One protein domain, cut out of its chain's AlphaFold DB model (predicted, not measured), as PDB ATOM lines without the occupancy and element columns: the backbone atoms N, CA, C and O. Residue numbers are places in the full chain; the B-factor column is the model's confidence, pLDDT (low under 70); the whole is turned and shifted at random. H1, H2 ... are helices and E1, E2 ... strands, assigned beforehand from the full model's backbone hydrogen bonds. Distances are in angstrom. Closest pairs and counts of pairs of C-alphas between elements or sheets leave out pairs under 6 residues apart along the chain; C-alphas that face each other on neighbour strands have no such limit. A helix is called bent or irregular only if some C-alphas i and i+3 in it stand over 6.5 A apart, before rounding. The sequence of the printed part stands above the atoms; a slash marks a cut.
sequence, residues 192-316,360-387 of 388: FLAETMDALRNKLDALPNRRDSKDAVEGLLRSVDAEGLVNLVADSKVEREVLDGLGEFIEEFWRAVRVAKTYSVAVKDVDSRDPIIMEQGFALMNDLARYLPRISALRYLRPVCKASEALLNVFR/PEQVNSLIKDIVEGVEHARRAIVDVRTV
ATOM      1  N   PHE A 192      32.686  15.975  19.451       83.12
ATOM      2  CA  PHE A 192      32.261  17.346  19.717       83.12
ATOM      3  C   PHE A 192      31.352  17.462  20.935       83.12
ATOM      4  O   PHE A 192      31.506  18.393  21.727       83.12
ATOM      5  N   LEU A 193      30.432  16.510  21.127       89.25
ATOM      6  CA  LEU A 193      29.619  16.455  22.339       89.25
ATOM      7  C   LEU A 193      30.508  16.311  23.582       89.25
ATOM      8  O   LEU A 193      30.354  17.076  24.533       89.25
ATOM      9  N   ALA A 194      31.458  15.374  23.577       87.31
ATOM     10  CA  ALA A 194      32.350  15.154  24.712       87.31
ATOM     11  C   ALA A 194      33.215  16.389  25.024       87.31
ATOM     12  O   ALA A 194      33.315  16.783  26.187       87.31
ATOM     13  N   GLU A 195      33.793  17.020  23.999       83.94
ATOM     14  CA  GLU A 195      34.568  18.263  24.120       83.94
ATOM     15  C   GLU A 195      33.713  19.413  24.661       83.94
ATOM     16  O   GLU A 195      34.117  20.102  25.597       83.94
ATOM     17  N   THR A 196      32.499  19.581  24.132       87.81
ATOM     18  CA  THR A 196      31.549  20.610  24.576       87.81
ATOM     19  C   THR A 196      31.191  20.434  26.049       87.81
ATOM     20  O   THR A 196      31.211  21.391  26.828       87.81
ATOM     21  N   MET A 197      30.897  19.204  26.471       91.25
ATOM     22  CA  MET A 197      30.544  18.921  27.860       91.25
ATOM     23  C   MET A 197      31.733  19.097  28.811       91.25
ATOM     24  O   MET A 197      31.551  19.568  29.937       91.25
ATOM     25  N   ASP A 198      32.949  18.768  28.371       87.38
ATOM     26  CA  ASP A 198      34.171  19.033  29.134       87.38
ATOM     27  C   ASP A 198      34.434  20.540  29.277       87.38
ATOM     28  O   ASP A 198      34.677  21.019  30.387       87.38
ATOM     29  N   ALA A 199      34.276  21.310  28.195       84.62
ATOM     30  CA  ALA A 199      34.400  22.764  28.209       84.62
ATOM     31  C   ALA A 199      33.396  23.420  29.172       84.62
ATOM     32  O   ALA A 199      33.778  24.276  29.976       84.62
ATOM     33  N   LEU A 200      32.136  22.968  29.169       87.69
ATOM     34  CA  LEU A 200      31.114  23.431  30.114       87.69
ATOM     35  C   LEU A 200      31.483  23.112  31.569       87.69
ATOM     36  O   LEU A 200      31.336  23.971  32.445       87.69
ATOM     37  N   ARG A 201      31.988  21.902  31.839       87.50
ATOM     38  CA  ARG A 201      32.415  21.483  33.185       87.50
ATOM     39  C   ARG A 201      33.612  22.295  33.681       87.50
ATOM     40  O   ARG A 201      33.629  22.707  34.841       87.50
ATOM     41  N   ASN A 202      34.577  22.547  32.801       84.75
ATOM     42  CA  ASN A 202      35.815  23.267  33.105       84.75
ATOM     43  C   ASN A 202      35.673  24.795  32.975       84.75
ATOM     44  O   ASN A 202      36.630  25.518  33.235       84.75
ATOM     45  N   LYS A 203      34.472  25.290  32.635       82.06
ATOM     46  CA  LYS A 203      34.136  26.718  32.494       82.06
ATOM     47  C   LYS A 203      35.013  27.450  31.471       82.06
ATOM     48  O   LYS A 203      35.375  28.602  31.697       82.06
ATOM     49  N   LEU A 204      35.347  26.789  30.367       71.69
ATOM     50  CA  LEU A 204      36.126  27.389  29.287       71.69
ATOM     51  C   LEU A 204      35.238  28.324  28.456       71.69
ATOM     52  O   LEU A 204      34.252  27.886  27.867       71.69
ATOM     53  N   ASP A 205      35.599  29.606  28.415       63.84
ATOM     54  CA  ASP A 205      34.857  30.659  27.713       63.84
ATOM     55  C   ASP A 205      35.379  30.798  26.273       63.84
ATOM     56  O   ASP A 205      35.971  31.807  25.899       63.84
ATOM     57  N   ALA A 206      35.220  29.740  25.474       62.97
ATOM     58  CA  ALA A 206      35.613  29.729  24.066       62.97
ATOM     59  C   ALA A 206      34.383  29.790  23.156       62.97
ATOM     60  O   ALA A 206      33.402  29.076  23.372       62.97
ATOM     61  N   LEU A 207      34.453  30.634  22.123       62.72
ATOM     62  CA  LEU A 207      33.484  30.631  21.033       62.72
ATOM     63  C   LEU A 207      33.496  29.262  20.337       62.72
ATOM     64  O   LEU A 207      34.575  28.710  20.091       62.72
ATOM     65  N   PRO A 208      32.326  28.714  19.978       63.84
ATOM     66  CA  PRO A 208      32.281  27.526  19.148       63.84
ATOM     67  C   PRO A 208      32.931  27.804  17.786       63.84
ATOM     68  O   PRO A 208      32.537  28.719  17.063       63.84
ATOM     69  N   ASN A 209      33.911  26.985  17.406       64.44
ATOM     70  CA  ASN A 209      34.595  27.127  16.116       64.44
ATOM     71  C   ASN A 209      33.812  26.522  14.938       64.44
ATOM     72  O   ASN A 209      34.227  26.682  13.794       64.44
ATOM     73  N   ARG A 210      32.684  25.844  15.189       71.00
ATOM     74  CA  ARG A 210      31.875  25.197  14.148       71.00
ATOM     75  C   ARG A 210      30.768  26.105  13.619       71.00
ATOM     76  O   ARG A 210      30.173  26.879  14.367       71.00
ATOM     77  N   ARG A 211      30.476  25.981  12.321       70.06
ATOM     78  CA  ARG A 211      29.452  26.773  11.622       70.06
ATOM     79  C   ARG A 211      28.049  26.584  12.206       70.06
ATOM     80  O   ARG A 211      27.390  27.569  12.512       70.06
ATOM     81  N   ASP A 212      27.629  25.340  12.420       71.44
ATOM     82  CA  ASP A 212      26.332  24.988  13.020       71.44
ATOM     83  C   ASP A 212      26.106  25.652  14.389       71.44
ATOM     84  O   ASP A 212      25.010  26.096  14.725       71.44
ATOM     85  N   SER A 213      27.174  25.756  15.167       77.81
ATOM     86  CA  SER A 213      27.193  26.331  16.501       77.81
ATOM     87  C   SER A 213      27.117  27.858  16.458       77.81
ATOM     88  O   SER A 213      26.491  28.464  17.323       77.81
ATOM     89  N   LYS A 214      27.682  28.487  15.419       78.12
ATOM     90  CA  LYS A 214      27.524  29.925  15.148       78.12
ATOM     91  C   LYS A 214      26.105  30.265  14.706       78.12
ATOM     92  O   LYS A 214      25.507  31.181  15.261       78.12
ATOM     93  N   ASP A 215      25.535  29.485  13.792       82.88
ATOM     94  CA  ASP A 215      24.137  29.652  13.380       82.88
ATOM     95  C   ASP A 215      23.183  29.425  14.578       82.88
ATOM     96  O   ASP A 215      22.149  30.080  14.704       82.88
ATOM     97  N   ALA A 216      23.551  28.552  15.526       86.50
ATOM     98  CA  ALA A 216      22.807  28.363  16.770       86.50
ATOM     99  C   ALA A 216      22.892  29.557  17.737       86.50
ATOM    100  O   ALA A 216      21.916  29.811  18.441       86.50
ATOM    101  N   VAL A 217      24.008  30.297  17.773       88.88
ATOM    102  CA  VAL A 217      24.110  31.565  18.522       88.88
ATOM    103  C   VAL A 217      23.120  32.583  17.959       88.88
ATOM    104  O   VAL A 217      22.351  33.170  18.717       88.88
ATOM    105  N   GLU A 218      23.094  32.745  16.635       86.62
ATOM    106  CA  GLU A 218      22.167  33.651  15.948       86.62
ATOM    107  C   GLU A 218      20.706  33.240  16.195       86.62
ATOM    108  O   GLU A 218      19.865  34.068  16.536       86.62
ATOM    109  N   GLY A 219      20.423  31.936  16.128       88.94
ATOM    110  CA  GLY A 219      19.104  31.384  16.422       88.94
ATOM    111  C   GLY A 219      18.653  31.567  17.874       88.94
ATOM    112  O   GLY A 219      17.466  31.790  18.097       88.94
ATOM    113  N   LEU A 220      19.562  31.482  18.854       91.62
ATOM    114  CA  LEU A 220      19.249  31.727  20.269       91.62
ATOM    115  C   LEU A 220      18.988  33.210  20.548       91.62
ATOM    116  O   LEU A 220      18.106  33.528  21.332       91.62
ATOM    117  N   LEU A 221      19.730  34.110  19.903       93.69
ATOM    118  CA  LEU A 221      19.599  35.559  20.091       93.69
ATOM    119  C   LEU A 221      18.530  36.204  19.198       93.69
ATOM    120  O   LEU A 221      18.414  37.428  19.178       93.69
ATOM    121  N   ARG A 222      17.772  35.413  18.431       93.12
ATOM    122  CA  ARG A 222      16.820  35.921  17.436       93.12
ATOM    123  C   ARG A 222      15.700  36.762  18.051       93.12
ATOM    124  O   ARG A 222      15.257  37.703  17.405       93.12
ATOM    125  N   SER A 223      15.244  36.406  19.247       95.12
ATOM    126  CA  SER A 223      14.184  37.124  19.962       95.12
ATOM    127  C   SER A 223      14.701  38.356  20.714       95.12
ATOM    128  O   SER A 223      13.907  39.126  21.231       95.12
ATOM    129  N   VAL A 224      16.022  38.560  20.798       96.06
ATOM    130  CA  VAL A 224      16.604  39.693  21.526       96.06
ATOM    131  C   VAL A 224      16.680  40.915  20.614       96.06
ATOM    132  O   VAL A 224      17.560  41.002  19.744       96.06
ATOM    133  N   ASP A 225      15.788  41.873  20.853       94.12
ATOM    134  CA  ASP A 225      15.842  43.197  20.240       94.12
ATOM    135  C   ASP A 225      16.761  44.128  21.044       94.12
ATOM    136  O   ASP A 225      16.366  44.779  22.010       94.12
ATOM    137  N   ALA A 226      18.032  44.155  20.647       93.12
ATOM    138  CA  ALA A 226      19.017  45.036  21.259       93.12
ATOM    139  C   ALA A 226      18.736  46.516  20.963       93.12
ATOM    140  O   ALA A 226      19.013  47.341  21.824       93.12
ATOM    141  N   GLU A 227      18.193  46.859  19.789       91.81
ATOM    142  CA  GLU A 227      17.952  48.255  19.396       91.81
ATOM    143  C   GLU A 227      16.796  48.853  20.201       91.81
ATOM    144  O   GLU A 227      16.936  49.957  20.731       91.81
ATOM    145  N   GLY A 228      15.718  48.085  20.391       90.31
ATOM    146  CA  GLY A 228      14.595  48.461  21.252       90.31
ATOM    147  C   GLY A 228      14.987  48.688  22.718       90.31
ATOM    148  O   GLY A 228      14.360  49.488  23.407       90.31
ATOM    149  N   LEU A 229      16.061  48.048  23.203       93.69
ATOM    150  CA  LEU A 229      16.551  48.228  24.576       93.69
ATOM    151  C   LEU A 229      17.388  49.495  24.780       93.69
ATOM    152  O   LEU A 229      17.377  50.036  25.885       93.69
ATOM    153  N   VAL A 230      18.127  49.971  23.767       92.69
ATOM    154  CA  VAL A 230      19.124  51.056  23.933       92.69
ATOM    155  C   VAL A 230      18.498  52.338  24.483       92.69
ATOM    156  O   VAL A 230      19.132  53.033  25.276       92.69
ATOM    157  N   ASN A 231      17.257  52.634  24.096       89.50
ATOM    158  CA  ASN A 231      16.591  53.878  24.473       89.50
ATOM    159  C   ASN A 231      15.636  53.736  25.667       89.50
ATOM    160  O   ASN A 231      15.060  54.743  26.065       89.50
ATOM    161  N   LEU A 232      15.508  52.550  26.284       93.44
ATOM    162  CA  LEU A 232      14.549  52.300  27.374       93.44
ATOM    163  C   LEU A 232      14.612  53.381  28.466       93.44
ATOM    164  O   LEU A 232      13.582  53.928  28.852       93.44
ATOM    165  N   VAL A 233      15.816  53.711  28.948       92.81
ATOM    166  CA  VAL A 233      15.994  54.706  30.021       92.81
ATOM    167  C   VAL A 233      15.814  56.138  29.520       92.81
ATOM    168  O   VAL A 233      15.264  56.968  30.236       92.81
ATOM    169  N   ALA A 234      16.262  56.438  28.299       91.56
ATOM    170  CA  ALA A 234      16.177  57.785  27.735       91.56
ATOM    171  C   ALA A 234      14.730  58.183  27.408       91.56
ATOM    172  O   ALA A 234      14.330  59.315  27.673       91.56
ATOM    173  N   ASP A 235      13.950  57.243  26.877       92.69
ATOM    174  CA  ASP A 235      12.561  57.464  26.477       92.69
ATOM    175  C   ASP A 235      11.573  57.146  27.612       92.69
ATOM    176  O   ASP A 235      10.374  57.395  27.480       92.69
ATOM    177  N   SER A 236      12.063  56.582  28.723       92.75
ATOM    178  CA  SER A 236      11.259  56.048  29.829       92.75
ATOM    179  C   SER A 236      10.165  55.074  29.380       92.75
ATOM    180  O   SER A 236       9.135  54.932  30.041       92.75
ATOM    181  N   LYS A 237      10.366  54.400  28.241       93.88
ATOM    182  CA  LYS A 237       9.388  53.480  27.667       93.88
ATOM    183  C   LYS A 237      10.008  52.413  26.784       93.88
ATOM    184  O   LYS A 237      11.087  52.609  26.231       93.88
ATOM    185  N   VAL A 238       9.303  51.297  26.629       94.56
ATOM    186  CA  VAL A 238       9.686  50.219  25.710       94.56
ATOM    187  C   VAL A 238       8.464  49.483  25.192       94.56
ATOM    188  O   VAL A 238       7.454  49.360  25.886       94.56
ATOM    189  N   GLU A 239       8.561  48.968  23.974       94.50
ATOM    190  CA  GLU A 239       7.571  48.032  23.457       94.50
ATOM    191  C   GLU A 239       7.625  46.717  24.245       94.50
ATOM    192  O   GLU A 239       8.694  46.176  24.539       94.50
ATOM    193  N   ARG A 240       6.453  46.174  24.561       93.31
ATOM    194  CA  ARG A 240       6.274  44.910  25.274       93.31
ATOM    195  C   ARG A 240       7.048  43.767  24.618       93.31
ATOM    196  O   ARG A 240       7.674  42.971  25.316       93.31
ATOM    197  N   GLU A 241       7.027  43.708  23.286       95.00
ATOM    198  CA  GLU A 241       7.681  42.653  22.504       95.00
ATOM    199  C   GLU A 241       9.191  42.570  22.776       95.00
ATOM    200  O   GLU A 241       9.763  41.483  22.730       95.00
ATOM    201  N   VAL A 242       9.835  43.685  23.144       95.56
ATOM    202  CA  VAL A 242      11.261  43.722  23.496       95.56
ATOM    203  C   VAL A 242      11.530  42.929  24.779       95.56
ATOM    204  O   VAL A 242      12.468  42.128  24.834       95.56
ATOM    205  N   LEU A 243      10.704  43.113  25.817       94.69
ATOM    206  CA  LEU A 243      10.839  42.378  27.080       94.69
ATOM    207  C   LEU A 243      10.372  40.923  26.943       94.69
ATOM    208  O   LEU A 243      11.036  40.021  27.463       94.69
ATOM    209  N   ASP A 244       9.290  40.678  26.198       94.94
ATOM    210  CA  ASP A 244       8.818  39.324  25.882       94.94
ATOM    211  C   ASP A 244       9.910  38.535  25.130       94.94
ATOM    212  O   ASP A 244      10.217  37.391  25.482       94.94
ATOM    213  N   GLY A 245      10.601  39.175  24.181       96.88
ATOM    214  CA  GLY A 245      11.720  38.595  23.442       96.88
ATOM    215  C   GLY A 245      12.928  38.214  24.310       96.88
ATOM    216  O   GLY A 245      13.567  37.177  24.078       96.88
ATOM    217  N   LEU A 246      13.220  38.984  25.369       97.25
ATOM    218  CA  LEU A 246      14.198  38.590  26.393       97.25
ATOM    219  C   LEU A 246      13.738  37.349  27.169       97.25
ATOM    220  O   LEU A 246      14.554  36.463  27.443       97.25
ATOM    221  N   GLY A 247      12.447  37.267  27.498       97.31
ATOM    222  CA  GLY A 247      11.841  36.105  28.147       97.31
ATOM    223  C   GLY A 247      11.989  34.831  27.312       97.31
ATOM    224  O   GLY A 247      12.462  33.810  27.822       97.31
ATOM    225  N   GLU A 248      11.683  34.907  26.015       97.62
ATOM    226  CA  GLU A 248      11.852  33.795  25.067       97.62
ATOM    227  C   GLU A 248      13.308  33.311  24.991       97.62
ATOM    228  O   GLU A 248      13.583  32.106  25.037       97.62
ATOM    229  N   PHE A 249      14.263  34.246  24.935       97.62
ATOM    230  CA  PHE A 249      15.689  33.921  24.931       97.62
ATOM    231  C   PHE A 249      16.102  33.170  26.205       97.62
ATOM    232  O   PHE A 249      16.783  32.141  26.128       97.62
ATOM    233  N   ILE A 250      15.676  33.652  27.378       98.00
ATOM    234  CA  ILE A 250      15.967  33.018  28.671       98.00
ATOM    235  C   ILE A 250      15.380  31.599  28.719       98.00
ATOM    236  O   ILE A 250      16.065  30.660  29.144       98.00
ATOM    237  N   GLU A 251      14.143  31.401  28.255       97.38
ATOM    238  CA  GLU A 251      13.520  30.075  28.209       97.38
ATOM    239  C   GLU A 251      14.295  29.095  27.325       97.38
ATOM    240  O   GLU A 251      14.595  27.974  27.765       97.38
ATOM    241  N   GLU A 252      14.654  29.500  26.105       95.94
ATOM    242  CA  GLU A 252      15.406  28.663  25.166       95.94
ATOM    243  C   GLU A 252      16.833  28.383  25.663       95.94
ATOM    244  O   GLU A 252      17.318  27.245  25.562       95.94
ATOM    245  N   PHE A 253      17.484  29.359  26.307       96.69
ATOM    246  CA  PHE A 253      18.773  29.165  26.971       96.69
ATOM    247  C   PHE A 253      18.673  28.086  28.058       96.69
ATOM    248  O   PHE A 253      19.416  27.096  28.048       96.69
ATOM    249  N   TRP A 254      17.717  28.209  28.983       97.25
ATOM    250  CA  TRP A 254      17.545  27.224  30.051       97.25
ATOM    251  C   TRP A 254      17.072  25.867  29.549       97.25
ATOM    252  O   TRP A 254      17.401  24.841  30.153       97.25
ATOM    253  N   ARG A 255      16.340  25.822  28.436       97.06
ATOM    254  CA  ARG A 255      15.982  24.573  27.760       97.06
ATOM    255  C   ARG A 255      17.225  23.830  27.289       97.06
ATOM    256  O   ARG A 255      17.372  22.653  27.622       97.06
ATOM    257  N   ALA A 256      18.152  24.513  26.619       96.00
ATOM    258  CA  ALA A 256      19.430  23.927  26.227       96.00
ATOM    259  C   ALA A 256      20.262  23.487  27.451       96.00
ATOM    260  O   ALA A 256      20.821  22.390  27.441       96.00
ATOM    261  N   VAL A 257      20.268  24.256  28.550       96.19
ATOM    262  CA  VAL A 257      20.914  23.838  29.815       96.19
ATOM    263  C   VAL A 257      20.290  22.558  30.383       96.19
ATOM    264  O   VAL A 257      21.016  21.675  30.846       96.19
ATOM    265  N   ARG A 258      18.956  22.439  30.387       97.56
ATOM    266  CA  ARG A 258      18.259  21.235  30.875       97.56
ATOM    267  C   ARG A 258      18.635  20.005  30.055       97.56
ATOM    268  O   ARG A 258      18.904  18.970  30.655       97.56
ATOM    269  N   VAL A 259      18.719  20.135  28.730       97.75
ATOM    270  CA  VAL A 259      19.174  19.046  27.851       97.75
ATOM    271  C   VAL A 259      20.641  18.709  28.121       97.75
ATOM    272  O   VAL A 259      20.959  17.549  28.334       97.75
ATOM    273  N   ALA A 260      21.536  19.695  28.238       96.25
ATOM    274  CA  ALA A 260      22.949  19.443  28.545       96.25
ATOM    275  C   ALA A 260      23.152  18.640  29.848       96.25
ATOM    276  O   ALA A 260      24.031  17.783  29.937       96.25
ATOM    277  N   LYS A 261      22.310  18.874  30.865       96.50
ATOM    278  CA  LYS A 261      22.356  18.144  32.145       96.50
ATOM    279  C   LYS A 261      22.021  16.652  32.021       96.50
ATOM    280  O   LYS A 261      22.349  15.904  32.939       96.50
ATOM    281  N   THR A 262      21.408  16.201  30.925       97.31
ATOM    282  CA  THR A 262      21.099  14.776  30.722       97.31
ATOM    283  C   THR A 262      22.307  13.970  30.245       97.31
ATOM    284  O   THR A 262      22.276  12.745  30.338       97.31
ATOM    285  N   TYR A 263      23.399  14.623  29.820       96.00
ATOM    286  CA  TYR A 263      24.590  13.983  29.245       96.00
ATOM    287  C   TYR A 263      25.120  12.792  30.048       96.00
ATOM    288  O   TYR A 263      25.306  11.708  29.499       96.00
ATOM    289  N   SER A 264      25.335  12.952  31.358       94.06
ATOM    290  CA  SER A 264      25.894  11.873  32.181       94.06
ATOM    291  C   SER A 264      24.968  10.662  32.284       94.06
ATOM    292  O   SER A 264      25.445   9.535  32.389       94.06
ATOM    293  N   VAL A 265      23.653  10.898  32.275       95.00
ATOM    294  CA  VAL A 265      22.639   9.837  32.296       95.00
ATOM    295  C   VAL A 265      22.597   9.158  30.932       95.00
ATOM    296  O   VAL A 265      22.721   7.943  30.863       95.00
ATOM    297  N   ALA A 266      22.558   9.940  29.850       93.94
ATOM    298  CA  ALA A 266      22.557   9.437  28.481       93.94
ATOM    299  C   ALA A 266      23.747   8.502  28.209       93.94
ATOM    300  O   ALA A 266      23.547   7.364  27.801       93.94
ATOM    301  N   VAL A 267      24.978   8.947  28.505       91.69
ATOM    302  CA  VAL A 267      26.214   8.156  28.311       91.69
ATOM    303  C   VAL A 267      26.202   6.865  29.123       91.69
ATOM    304  O   VAL A 267      26.643   5.826  28.641       91.69
ATOM    305  N   LYS A 268      25.710   6.913  30.362       91.38
ATOM    306  CA  LYS A 268      25.626   5.727  31.215       91.38
ATOM    307  C   LYS A 268      24.602   4.725  30.676       91.38
ATOM    308  O   LYS A 268      24.846   3.519  30.707       91.38
ATOM    309  N   ASP A 269      23.458   5.222  30.228       91.12
ATOM    310  CA  ASP A 269      22.292   4.395  29.954       91.12
ATOM    311  C   ASP A 269      22.342   3.755  28.559       91.12
ATOM    312  O   ASP A 269      21.857   2.634  28.414       91.12
ATOM    313  N   VAL A 270      23.012   4.363  27.564       86.75
ATOM    314  CA  VAL A 270      23.173   3.769  26.212       86.75
ATOM    315  C   VAL A 270      23.880   2.409  26.195       86.75
ATOM    316  O   VAL A 270      23.654   1.613  25.284       86.75
ATOM    317  N   ASP A 271      24.694   2.112  27.208       80.56
ATOM    318  CA  ASP A 271      25.385   0.825  27.360       80.56
ATOM    319  C   ASP A 271      24.696  -0.118  28.363       80.56
ATOM    320  O   ASP A 271      25.227  -1.181  28.719       80.56
ATOM    321  N   SER A 272      23.490   0.235  28.821       83.69
ATOM    322  CA  SER A 272      22.721  -0.591  29.746       83.69
ATOM    323  C   SER A 272      22.373  -1.955  29.144       83.69
ATOM    324  O   SER A 272      22.125  -2.122  27.949       83.69
ATOM    325  N   ARG A 273      22.330  -2.974  30.010       81.81
ATOM    326  CA  ARG A 273      21.831  -4.310  29.646       81.81
ATOM    327  C   ARG A 273      20.309  -4.385  29.656       81.81
ATOM    328  O   ARG A 273      19.763  -5.316  29.069       81.81
ATOM    329  N   ASP A 274      19.656  -3.459  30.351       83.50
ATOM    330  CA  ASP A 274      18.205  -3.341  30.374       83.50
ATOM    331  C   ASP A 274      17.751  -2.594  29.109       83.50
ATOM    332  O   ASP A 274      18.134  -1.432  28.935       83.50
ATOM    333  N   PRO A 275      16.954  -3.227  28.226       81.31
ATOM    334  CA  PRO A 275      16.502  -2.602  26.988       81.31
ATOM    335  C   PRO A 275      15.724  -1.300  27.193       81.31
ATOM    336  O   PRO A 275      15.840  -0.412  26.357       81.31
ATOM    337  N   ILE A 276      14.969  -1.168  28.290       85.44
ATOM    338  CA  ILE A 276      14.157   0.025  28.571       85.44
ATOM    339  C   ILE A 276      15.068   1.202  28.923       85.44
ATOM    340  O   ILE A 276      14.917   2.296  28.386       85.44
ATOM    341  N   ILE A 277      16.050   0.970  29.798       87.81
ATOM    342  CA  ILE A 277      17.038   1.992  30.176       87.81
ATOM    343  C   ILE A 277      17.904   2.360  28.968       87.81
ATOM    344  O   ILE A 277      18.172   3.530  28.728       87.81
ATOM    345  N   MET A 278      18.300   1.370  28.168       86.00
ATOM    346  CA  MET A 278      19.060   1.602  26.942       86.00
ATOM    347  C   MET A 278      18.290   2.484  25.946       86.00
ATOM    348  O   MET A 278      18.857   3.428  25.399       86.00
ATOM    349  N   GLU A 279      16.995   2.227  25.748       85.81
ATOM    350  CA  GLU A 279      16.122   3.051  24.905       85.81
ATOM    351  C   GLU A 279      16.007   4.492  25.432       85.81
ATOM    352  O   GLU A 279      16.137   5.441  24.658       85.81
ATOM    353  N   GLN A 280      15.867   4.672  26.750       90.19
ATOM    354  CA  GLN A 280      15.904   5.998  27.382       90.19
ATOM    355  C   GLN A 280      17.241   6.709  27.139       90.19
ATOM    356  O   GLN A 280      17.250   7.885  26.778       90.19
ATOM    357  N   GLY A 281      18.364   5.997  27.263       91.31
ATOM    358  CA  GLY A 281      19.691   6.521  26.944       91.31
ATOM    359  C   GLY A 281      19.780   7.036  25.506       91.31
ATOM    360  O   GLY A 281      20.267   8.143  25.276       91.31
ATOM    361  N   PHE A 282      19.242   6.287  24.538       89.00
ATOM    362  CA  PHE A 282      19.200   6.713  23.135       89.00
ATOM    363  C   PHE A 282      18.286   7.916  22.891       89.00
ATOM    364  O   PHE A 282      18.666   8.808  22.132       89.00
ATOM    365  N   ALA A 283      17.130   7.989  23.552       90.94
ATOM    366  CA  ALA A 283      16.256   9.157  23.479       90.94
ATOM    367  C   ALA A 283      16.972  10.423  23.979       90.94
ATOM    368  O   ALA A 283      16.967  11.450  23.299       90.94
ATOM    369  N   LEU A 284      17.674  10.325  25.112       95.12
ATOM    370  CA  LEU A 284      18.470  11.428  25.649       95.12
ATOM    371  C   LEU A 284      19.639  11.800  24.724       95.12
ATOM    372  O   LEU A 284      19.894  12.985  24.523       95.12
ATOM    373  N   MET A 285      20.323  10.822  24.121       93.62
ATOM    374  CA  MET A 285      21.370  11.091  23.124       93.62
ATOM    375  C   MET A 285      20.831  11.788  21.876       93.62
ATOM    376  O   MET A 285      21.491  12.669  21.335       93.62
ATOM    377  N   ASN A 286      19.633  11.426  21.423       93.00
ATOM    378  CA  ASN A 286      18.980  12.086  20.300       93.00
ATOM    379  C   ASN A 286      18.627  13.549  20.627       93.00
ATOM    380  O   ASN A 286      18.819  14.427  19.785       93.00
ATOM    381  N   ASP A 287      18.171  13.830  21.850       95.19
ATOM    382  CA  ASP A 287      17.946  15.207  22.303       95.19
ATOM    383  C   ASP A 287      19.259  15.992  22.410       95.19
ATOM    384  O   ASP A 287      19.330  17.134  21.954       95.19
ATOM    385  N   LEU A 288      20.322  15.374  22.934       96.06
ATOM    386  CA  LEU A 288      21.658  15.971  22.954       96.06
ATOM    387  C   LEU A 288      22.142  16.284  21.539       96.06
ATOM    388  O   LEU A 288      22.600  17.395  21.311       96.06
ATOM    389  N   ALA A 289      21.973  15.371  20.581       92.56
ATOM    390  CA  ALA A 289      22.335  15.589  19.182       92.56
ATOM    391  C   ALA A 289      21.592  16.787  18.577       92.56
ATOM    392  O   ALA A 289      22.201  17.664  17.972       92.56
ATOM    393  N   ARG A 290      20.278  16.876  18.815       93.19
ATOM    394  CA  ARG A 290      19.445  17.993  18.350       93.19
ATOM    395  C   ARG A 290      19.875  19.341  18.941       93.19
ATOM    396  O   ARG A 290      19.792  20.364  18.262       93.19
ATOM    397  N   TYR A 291      20.263  19.361  20.215       94.44
ATOM    398  CA  TYR A 291      20.613  20.588  20.935       94.44
ATOM    399  C   TYR A 291      22.109  20.899  20.939       94.44
ATOM    400  O   TYR A 291      22.465  21.992  21.370       94.44
ATOM    401  N   LEU A 292      22.971  20.005  20.451       92.62
ATOM    402  CA  LEU A 292      24.427  20.124  20.541       92.62
ATOM    403  C   LEU A 292      24.954  21.497  20.083       92.62
ATOM    404  O   LEU A 292      25.679  22.119  20.866       92.62
ATOM    405  N   PRO A 293      24.517  22.059  18.936       89.75
ATOM    406  CA  PRO A 293      24.926  23.407  18.542       89.75
ATOM    407  C   PRO A 293      24.576  24.481  19.586       89.75
ATOM    408  O   PRO A 293      25.428  25.283  19.962       89.75
ATOM    409  N   ARG A 294      23.356  24.453  20.146       91.81
ATOM    410  CA  ARG A 294      22.907  25.392  21.197       91.81
ATOM    411  C   ARG A 294      23.641  25.173  22.518       91.81
ATOM    412  O   ARG A 294      23.983  26.134  23.195       91.81
ATOM    413  N   ILE A 295      23.898  23.915  22.882       93.50
ATOM    414  CA  ILE A 295      24.635  23.549  24.098       93.50
ATOM    415  C   ILE A 295      26.052  24.123  24.047       93.50
ATOM    416  O   ILE A 295      26.519  24.681  25.040       93.50
ATOM    417  N   SER A 296      26.706  24.052  22.885       89.00
ATOM    418  CA  SER A 296      28.046  24.613  22.696       89.00
ATOM    419  C   SER A 296      28.098  26.136  22.898       89.00
ATOM    420  O   SER A 296      29.096  26.659  23.388       89.00
ATOM    421  N   ALA A 297      26.996  26.845  22.625       89.06
ATOM    422  CA  ALA A 297      26.877  28.293  22.791       89.06
ATOM    423  C   ALA A 297      26.550  28.744  24.231       89.06
ATOM    424  O   ALA A 297      26.688  29.926  24.556       89.06
ATOM    425  N   LEU A 298      26.132  27.833  25.121       90.50
ATOM    426  CA  LEU A 298      25.619  28.183  26.453       90.50
ATOM    427  C   LEU A 298      26.603  28.992  27.289       90.50
ATOM    428  O   LEU A 298      26.216  29.931  27.983       90.50
ATOM    429  N   ARG A 299      27.884  28.614  27.279       86.00
ATOM    430  CA  ARG A 299      28.869  29.297  28.119       86.00
ATOM    431  C   ARG A 299      29.074  30.734  27.663       86.00
ATOM    432  O   ARG A 299      29.108  31.631  28.502       86.00
ATOM    433  N   TYR A 300      29.149  30.899  26.349       85.38
ATOM    434  CA  TYR A 300      29.341  32.166  25.674       85.38
ATOM    435  C   TYR A 300      28.169  33.133  25.907       85.38
ATOM    436  O   TYR A 300      28.390  34.289  26.242       85.38
ATOM    437  N   LEU A 301      26.926  32.642  25.843       91.56
ATOM    438  CA  LEU A 301      25.718  33.461  26.030       91.56
ATOM    439  C   LEU A 301      25.273  33.616  27.492       91.56
ATOM    440  O   LEU A 301      24.309  34.321  27.786       91.56
ATOM    441  N   ARG A 302      25.976  32.983  28.439       92.25
ATOM    442  CA  ARG A 302      25.628  33.043  29.864       92.25
ATOM    443  C   ARG A 302      25.616  34.467  30.445       92.25
ATOM    444  O   ARG A 302      24.732  34.717  31.263       92.25
ATOM    445  N   PRO A 303      26.566  35.370  30.124       92.44
ATOM    446  CA  PRO A 303      26.521  36.746  30.623       92.44
ATOM    447  C   PRO A 303      25.263  37.482  30.156       92.44
ATOM    448  O   PRO A 303      24.560  38.032  30.997       92.44
ATOM    449  N   VAL A 304      24.923  37.371  28.865       95.25
ATOM    450  CA  VAL A 304      23.705  37.961  28.284       95.25
ATOM    451  C   VAL A 304      22.468  37.428  29.002       95.25
ATOM    452  O   VAL A 304      21.691  38.213  29.524       95.25
ATOM    453  N   CYS A 305      22.339  36.102  29.149       96.75
ATOM    454  CA  CYS A 305      21.212  35.490  29.863       96.75
ATOM    455  C   CYS A 305      21.060  36.025  31.294       96.75
ATOM    456  O   CYS A 305      19.947  36.318  31.718       96.75
ATOM    457  N   LYS A 306      22.161  36.178  32.039       96.75
ATOM    458  CA  LYS A 306      22.110  36.714  33.407       96.75
ATOM    459  C   LYS A 306      21.683  38.177  33.450       96.75
ATOM    460  O   LYS A 306      20.939  38.549  34.353       96.75
ATOM    461  N   ALA A 307      22.182  38.995  32.525       97.44
ATOM    462  CA  ALA A 307      21.811  40.401  32.444       97.44
ATOM    463  C   ALA A 307      20.332  40.552  32.055       97.44
ATOM    464  O   ALA A 307      19.618  41.317  32.695       97.44
ATOM    465  N   SER A 308      19.839  39.740  31.111       97.69
ATOM    466  CA  SER A 308      18.416  39.679  30.751       97.69
ATOM    467  C   SER A 308      17.536  39.245  31.927       97.69
ATOM    468  O   SER A 308      16.527  39.886  32.200       97.69
ATOM    469  N   GLU A 309      17.921  38.201  32.673       97.88
ATOM    470  CA  GLU A 309      17.194  37.782  33.882       97.88
ATOM    471  C   GLU A 309      17.165  38.889  34.937       97.88
ATOM    472  O   GLU A 309      16.135  39.117  35.568       97.88
ATOM    473  N   ALA A 310      18.293  39.563  35.163       96.75
ATOM    474  CA  ALA A 310      18.365  40.664  36.114       96.75
ATOM    475  C   ALA A 310      17.472  41.831  35.677       96.75
ATOM    476  O   ALA A 310      16.733  42.342  36.510       96.75
ATOM    477  N   LEU A 311      17.477  42.186  34.388       95.88
ATOM    478  CA  LEU A 311      16.651  43.259  33.837       95.88
ATOM    479  C   LEU A 311      15.156  42.953  33.979       95.88
ATOM    480  O   LEU A 311      14.419  43.764  34.525       95.88
ATOM    481  N   LEU A 312      14.703  41.760  33.580       95.06
ATOM    482  CA  LEU A 312      13.293  41.380  33.738       95.06
ATOM    483  C   LEU A 312      12.866  41.306  35.210       95.06
ATOM    484  O   LEU A 312      11.719  41.594  35.534       95.06
ATOM    485  N   ASN A 313      13.779  40.943  36.116       93.75
ATOM    486  CA  ASN A 313      13.481  40.952  37.547       93.75
ATOM    487  C   ASN A 313      13.314  42.367  38.119       93.75
ATOM    488  O   ASN A 313      12.601  42.504  39.111       93.75
ATOM    489  N   VAL A 314      13.936  43.391  37.521       90.75
ATOM    490  CA  VAL A 314      13.714  44.796  37.908       90.75
ATOM    491  C   VAL A 314      12.263  45.206  37.635       90.75
ATOM    492  O   VAL A 314      11.672  45.900  38.453       90.75
ATOM    493  N   PHE A 315      11.668  44.712  36.546       88.06
ATOM    494  CA  PHE A 315      10.306  45.055  36.109       88.06
ATOM    495  C   PHE A 315       9.254  43.995  36.454       88.06
ATOM    496  O   PHE A 315       8.215  43.903  35.805       88.06
ATOM    497  N   ARG A 316       9.537  43.130  37.433       80.44
ATOM    498  CA  ARG A 316       8.675  41.983  37.748       80.44
ATOM    499  C   ARG A 316       7.389  42.372  38.483       80.44
ATOM    500  O   ARG A 316       6.449  41.578  38.482       80.44
ATOM    501  N   PRO A 360      18.054  54.289  37.125       93.50
ATOM    502  CA  PRO A 360      18.493  54.308  35.734       93.50
ATOM    503  C   PRO A 360      19.939  53.838  35.553       93.50
ATOM    504  O   PRO A 360      20.271  53.332  34.480       93.50
ATOM    505  N   GLU A 361      20.820  53.974  36.552       94.19
ATOM    506  CA  GLU A 361      22.202  53.486  36.454       94.19
ATOM    507  C   GLU A 361      22.235  51.955  36.440       94.19
ATOM    508  O   GLU A 361      22.926  51.349  35.610       94.19
ATOM    509  N   GLN A 362      21.433  51.323  37.304       94.38
ATOM    510  CA  GLN A 362      21.271  49.872  37.332       94.38
ATOM    511  C   GLN A 362      20.737  49.349  35.991       94.38
ATOM    512  O   GLN A 362      21.299  48.403  35.430       94.38
ATOM    513  N   VAL A 363      19.676  49.965  35.464       94.75
ATOM    514  CA  VAL A 363      19.042  49.543  34.206       94.75
ATOM    515  C   VAL A 363      19.981  49.749  33.017       94.75
ATOM    516  O   VAL A 363      20.185  48.816  32.241       94.75
ATOM    517  N   ASN A 364      20.634  50.910  32.913       95.38
ATOM    518  CA  ASN A 364      21.606  51.178  31.849       95.38
ATOM    519  C   ASN A 364      22.784  50.201  31.873       95.38
ATOM    520  O   ASN A 364      23.233  49.759  30.815       95.38
ATOM    521  N   SER A 365      23.280  49.828  33.058       96.06
ATOM    522  CA  SER A 365      24.345  48.826  33.169       96.06
ATOM    523  C   SER A 365      23.904  47.465  32.624       96.06
ATOM    524  O   SER A 365      24.670  46.816  31.917       96.06
ATOM    525  N   LEU A 366      22.676  47.035  32.927       96.69
ATOM    526  CA  LEU A 366      22.137  45.759  32.449       96.69
ATOM    527  C   LEU A 366      21.869  45.779  30.941       96.69
ATOM    528  O   LEU A 366      22.234  44.828  30.252       96.69
ATOM    529  N   ILE A 367      21.287  46.864  30.419       96.56
ATOM    530  CA  ILE A 367      21.100  47.065  28.973       96.56
ATOM    531  C   ILE A 367      22.448  46.982  28.267       96.56
ATOM    532  O   ILE A 367      22.582  46.250  27.290       96.56
ATOM    533  N   LYS A 368      23.463  47.682  28.783       96.00
ATOM    534  CA  LYS A 368      24.808  47.673  28.212       96.00
ATOM    535  C   LYS A 368      25.386  46.259  28.141       96.00
ATOM    536  O   LYS A 368      25.852  45.861  27.077       96.00
ATOM    537  N   ASP A 369      25.306  45.488  29.226       96.00
ATOM    538  CA  ASP A 369      25.794  44.103  29.260       96.00
ATOM    539  C   ASP A 369      25.079  43.205  28.229       96.00
ATOM    540  O   ASP A 369      25.706  42.340  27.607       96.00
ATOM    541  N   ILE A 370      23.772  43.411  28.023       96.56
ATOM    542  CA  ILE A 370      22.987  42.691  27.009       96.56
ATOM    543  C   ILE A 370      23.431  43.109  25.605       96.56
ATOM    544  O   ILE A 370      23.804  42.249  24.806       96.56
ATOM    545  N   VAL A 371      23.414  44.409  25.303       94.81
ATOM    546  CA  VAL A 371      23.699  44.959  23.970       94.81
ATOM    547  C   VAL A 371      25.128  44.633  23.544       94.81
ATOM    548  O   VAL A 371      25.325  44.045  22.479       94.81
ATOM    549  N   GLU A 372      26.127  44.909  24.387       93.69
ATOM    550  CA  GLU A 372      27.529  44.597  24.083       93.69
ATOM    551  C   GLU A 372      27.739  43.088  23.898       93.69
ATOM    552  O   GLU A 372      28.447  42.664  22.981       93.69
ATOM    553  N   GLY A 373      27.087  42.257  24.718       91.50
ATOM    554  CA  GLY A 373      27.158  40.803  24.592       91.50
ATOM    555  C   GLY A 373      26.529  40.274  23.297       91.50
ATOM    556  O   GLY A 373      27.107  39.396  22.647       91.50
ATOM    557  N   VAL A 374      25.385  40.827  22.882       91.62
ATOM    558  CA  VAL A 374      24.710  40.490  21.618       91.62
ATOM    559  C   VAL A 374      25.534  40.950  20.417       91.62
ATOM    560  O   VAL A 374      25.731  40.180  19.474       91.62
ATOM    561  N   GLU A 375      26.064  42.171  20.439       88.81
ATOM    562  CA  GLU A 375      26.910  42.682  19.360       88.81
ATOM    563  C   GLU A 375      28.196  41.873  19.215       88.81
ATOM    564  O   GLU A 375      28.566  41.493  18.103       88.81
ATOM    565  N   HIS A 376      28.861  41.561  20.329       86.81
ATOM    566  CA  HIS A 376      30.060  40.733  20.325       86.81
ATOM    567  C   HIS A 376      29.757  39.336  19.756       86.81
ATOM    568  O   HIS A 376      30.505  38.828  18.920       86.81
ATOM    569  N   ALA A 377      28.618  38.735  20.131       83.56
ATOM    570  CA  ALA A 377      28.118  37.487  19.551       83.56
ATOM    571  C   ALA A 377      27.914  37.560  18.042       83.56
ATOM    572  O   ALA A 377      28.374  36.669  17.331       83.56
ATOM    573  N   ARG A 378      27.287  38.625  17.543       81.38
ATOM    574  CA  ARG A 378      27.019  38.800  16.112       81.38
ATOM    575  C   ARG A 378      28.299  39.084  15.312       81.38
ATOM    576  O   ARG A 378      28.487  38.496  14.251       81.38
ATOM    577  N   ARG A 379      29.225  39.906  15.823       76.31
ATOM    578  CA  ARG A 379      30.503  40.221  15.144       76.31
ATOM    579  C   ARG A 379      31.428  39.010  15.038       76.31
ATOM    580  O   ARG A 379      31.957  38.745  13.962       76.31
ATOM    581  N   ALA A 380      31.532  38.213  16.103       67.81
ATOM    582  CA  ALA A 380      32.324  36.982  16.103       67.81
ATOM    583  C   ALA A 380      31.853  35.941  15.061       67.81
ATOM    584  O   ALA A 380      32.618  35.057  14.667       67.81
ATOM    585  N   ILE A 381      30.603  36.040  14.594       65.62
ATOM    586  CA  ILE A 381      30.060  35.217  13.505       65.62
ATOM    587  C   ILE A 381      30.498  35.759  12.130       65.62
ATOM    588  O   ILE A 381      30.836  34.969  11.245       65.62
ATOM    589  N   VAL A 382      30.527  37.086  11.949       57.31
ATOM    590  CA  VAL A 382      30.829  37.767  10.671       57.31
ATOM    591  C   VAL A 382      32.314  37.705  10.301       57.31
ATOM    592  O   VAL A 382      32.633  37.428   9.143       57.31
ATOM    593  N   ASP A 383      33.219  37.877  11.268       52.72
ATOM    594  CA  ASP A 383      34.676  37.881  11.031       52.72
ATOM    595  C   ASP A 383      35.222  36.539  10.516       52.72
ATOM    596  O   ASP A 383      36.353  36.463  10.050       52.72
ATOM    597  N   VAL A 384      34.425  35.467  10.556       48.97
ATOM    598  CA  VAL A 384      34.813  34.167   9.992       48.97
ATOM    599  C   VAL A 384      34.210  33.923   8.609       48.97
ATOM    600  O   VAL A 384      34.855  33.292   7.781       48.97
ATOM    601  N   ARG A 385      33.034  34.488   8.300       46.47
ATOM    602  CA  ARG A 385      32.424  34.397   6.956       46.47
ATOM    603  C   ARG A 385      33.194  35.181   5.884       46.47
ATOM    604  O   ARG A 385      32.905  35.033   4.707       46.47
ATOM    605  N   THR A 386      34.125  36.045   6.288       39.25
ATOM    606  CA  THR A 386      35.004  36.825   5.398       39.25
ATOM    607  C   THR A 386      36.390  36.197   5.211       39.25
ATOM    608  O   THR A 386      37.194  36.721   4.440       39.25
ATOM    609  N   VAL A 387      36.671  35.098   5.920       39.00
ATOM    610  CA  VAL A 387      37.934  34.340   5.855       39.00
ATOM    611  C   VAL A 387      37.748  32.980   5.153       39.00
ATOM    612  O   VAL A 387      38.739  32.345   4.798       39.00
TER     613      VAL A 387
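This is residues 192 to 316 and 360 to 387 of the 388 residues of an uncharacterized protein of Pseudomonas sp. AP19 (UniProt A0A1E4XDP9). A sharply bent helix, H7, runs through the domain: its arm H7b makes a three-helix bundle with H2 and H8 and is crossed by the long H5, while its arm H7a and H6 form a helical hairpin at one end of the long axis. Short H3, H4 and E1 lie toward the opposite end. The printed part has 153 residues, mostly helix, in the order H1 H2 H3 H4 E1 H5 H6 H7 H8. It is only just compact, close to loose, with a radius of gyration of the C-alphas of 17.8 A, spanning 62 by 42 by 25 A.

H1, residues 192 to 202, only just touches residues 295 to 299 of H7b, residues 293 to 314, with 3 pairs of C-alphas within 8 A, closest Thr 196 and Ser 296, 5.6 A. H2, residues 211 to 220, touches residues 293 to 301 of H7b at a shallow tilt of 19 degrees, the same way; C-alphas 213 and 293 are closest, 4.2 A. H3, residues 226 to 230, touches H8, residues 360 to 385, with 367 to 374 alone; C-alphas 226 and 371 are closest, 5.4 A. H4, residues 232 to 235, only just touches residues 360 to 364 of H8, with 3 pairs of C-alphas within 8 A, closest Val 233 and Pro 360, 6.2 A. E1, residues 237 to 239, pairs with no named strand. H5, residues 240 to 260, touches H7b at a steep tilt of 44 degrees, opposite ways; C-alphas 256 and 295 are closest, 5.6 A. H6, residues 263 to 269, and H7a, residues 275 to 290, form a hairpin; C-alphas 266 and 281 are closest, 4.4 A. Residues 301 to 311 of H7b touch H8 at a shallow tilt of 19 degrees, opposite ways; C-alphas 304 and 370 are closest, 5.0 A. Every O i to N i+4 pair is within hydrogen-bond range in H1, H2, H3, H5, H6 and H7a, against 14 of 18 in H7b and 19 of 22 in H8; H4 is too short for one.

H1 begins at C-alpha 192 (32.261, 17.346, 19.717) and H8 ends at C-alpha 385 (32.424, 34.397, 6.956). H5 is 30.6 A long, H7a 22.5 A, H7b 31.0 A and H8 37.7 A. By its hydrogen bonds H7, residues 275 to 314, was assigned as one helix, but it is bent, with C-alphas 290 and 293 7.7 A apart and its arms about perpendicular at 74 degrees; H7b is irregular, with C-alphas 300 and 303 7.3 A apart.

The C-alphas farthest apart, of Asp 235 and Arg 273, are 62.5 A apart. Residues 317 to 359 are not printed; C-alphas 316 and 360 across the cut are 15.9 A apart. Of the links printed whole, H1 to H2 is short and the others are tight. Mean pLDDT of the printed part is 88.1; residues 205 to 209 and 380 to 387 are under 70.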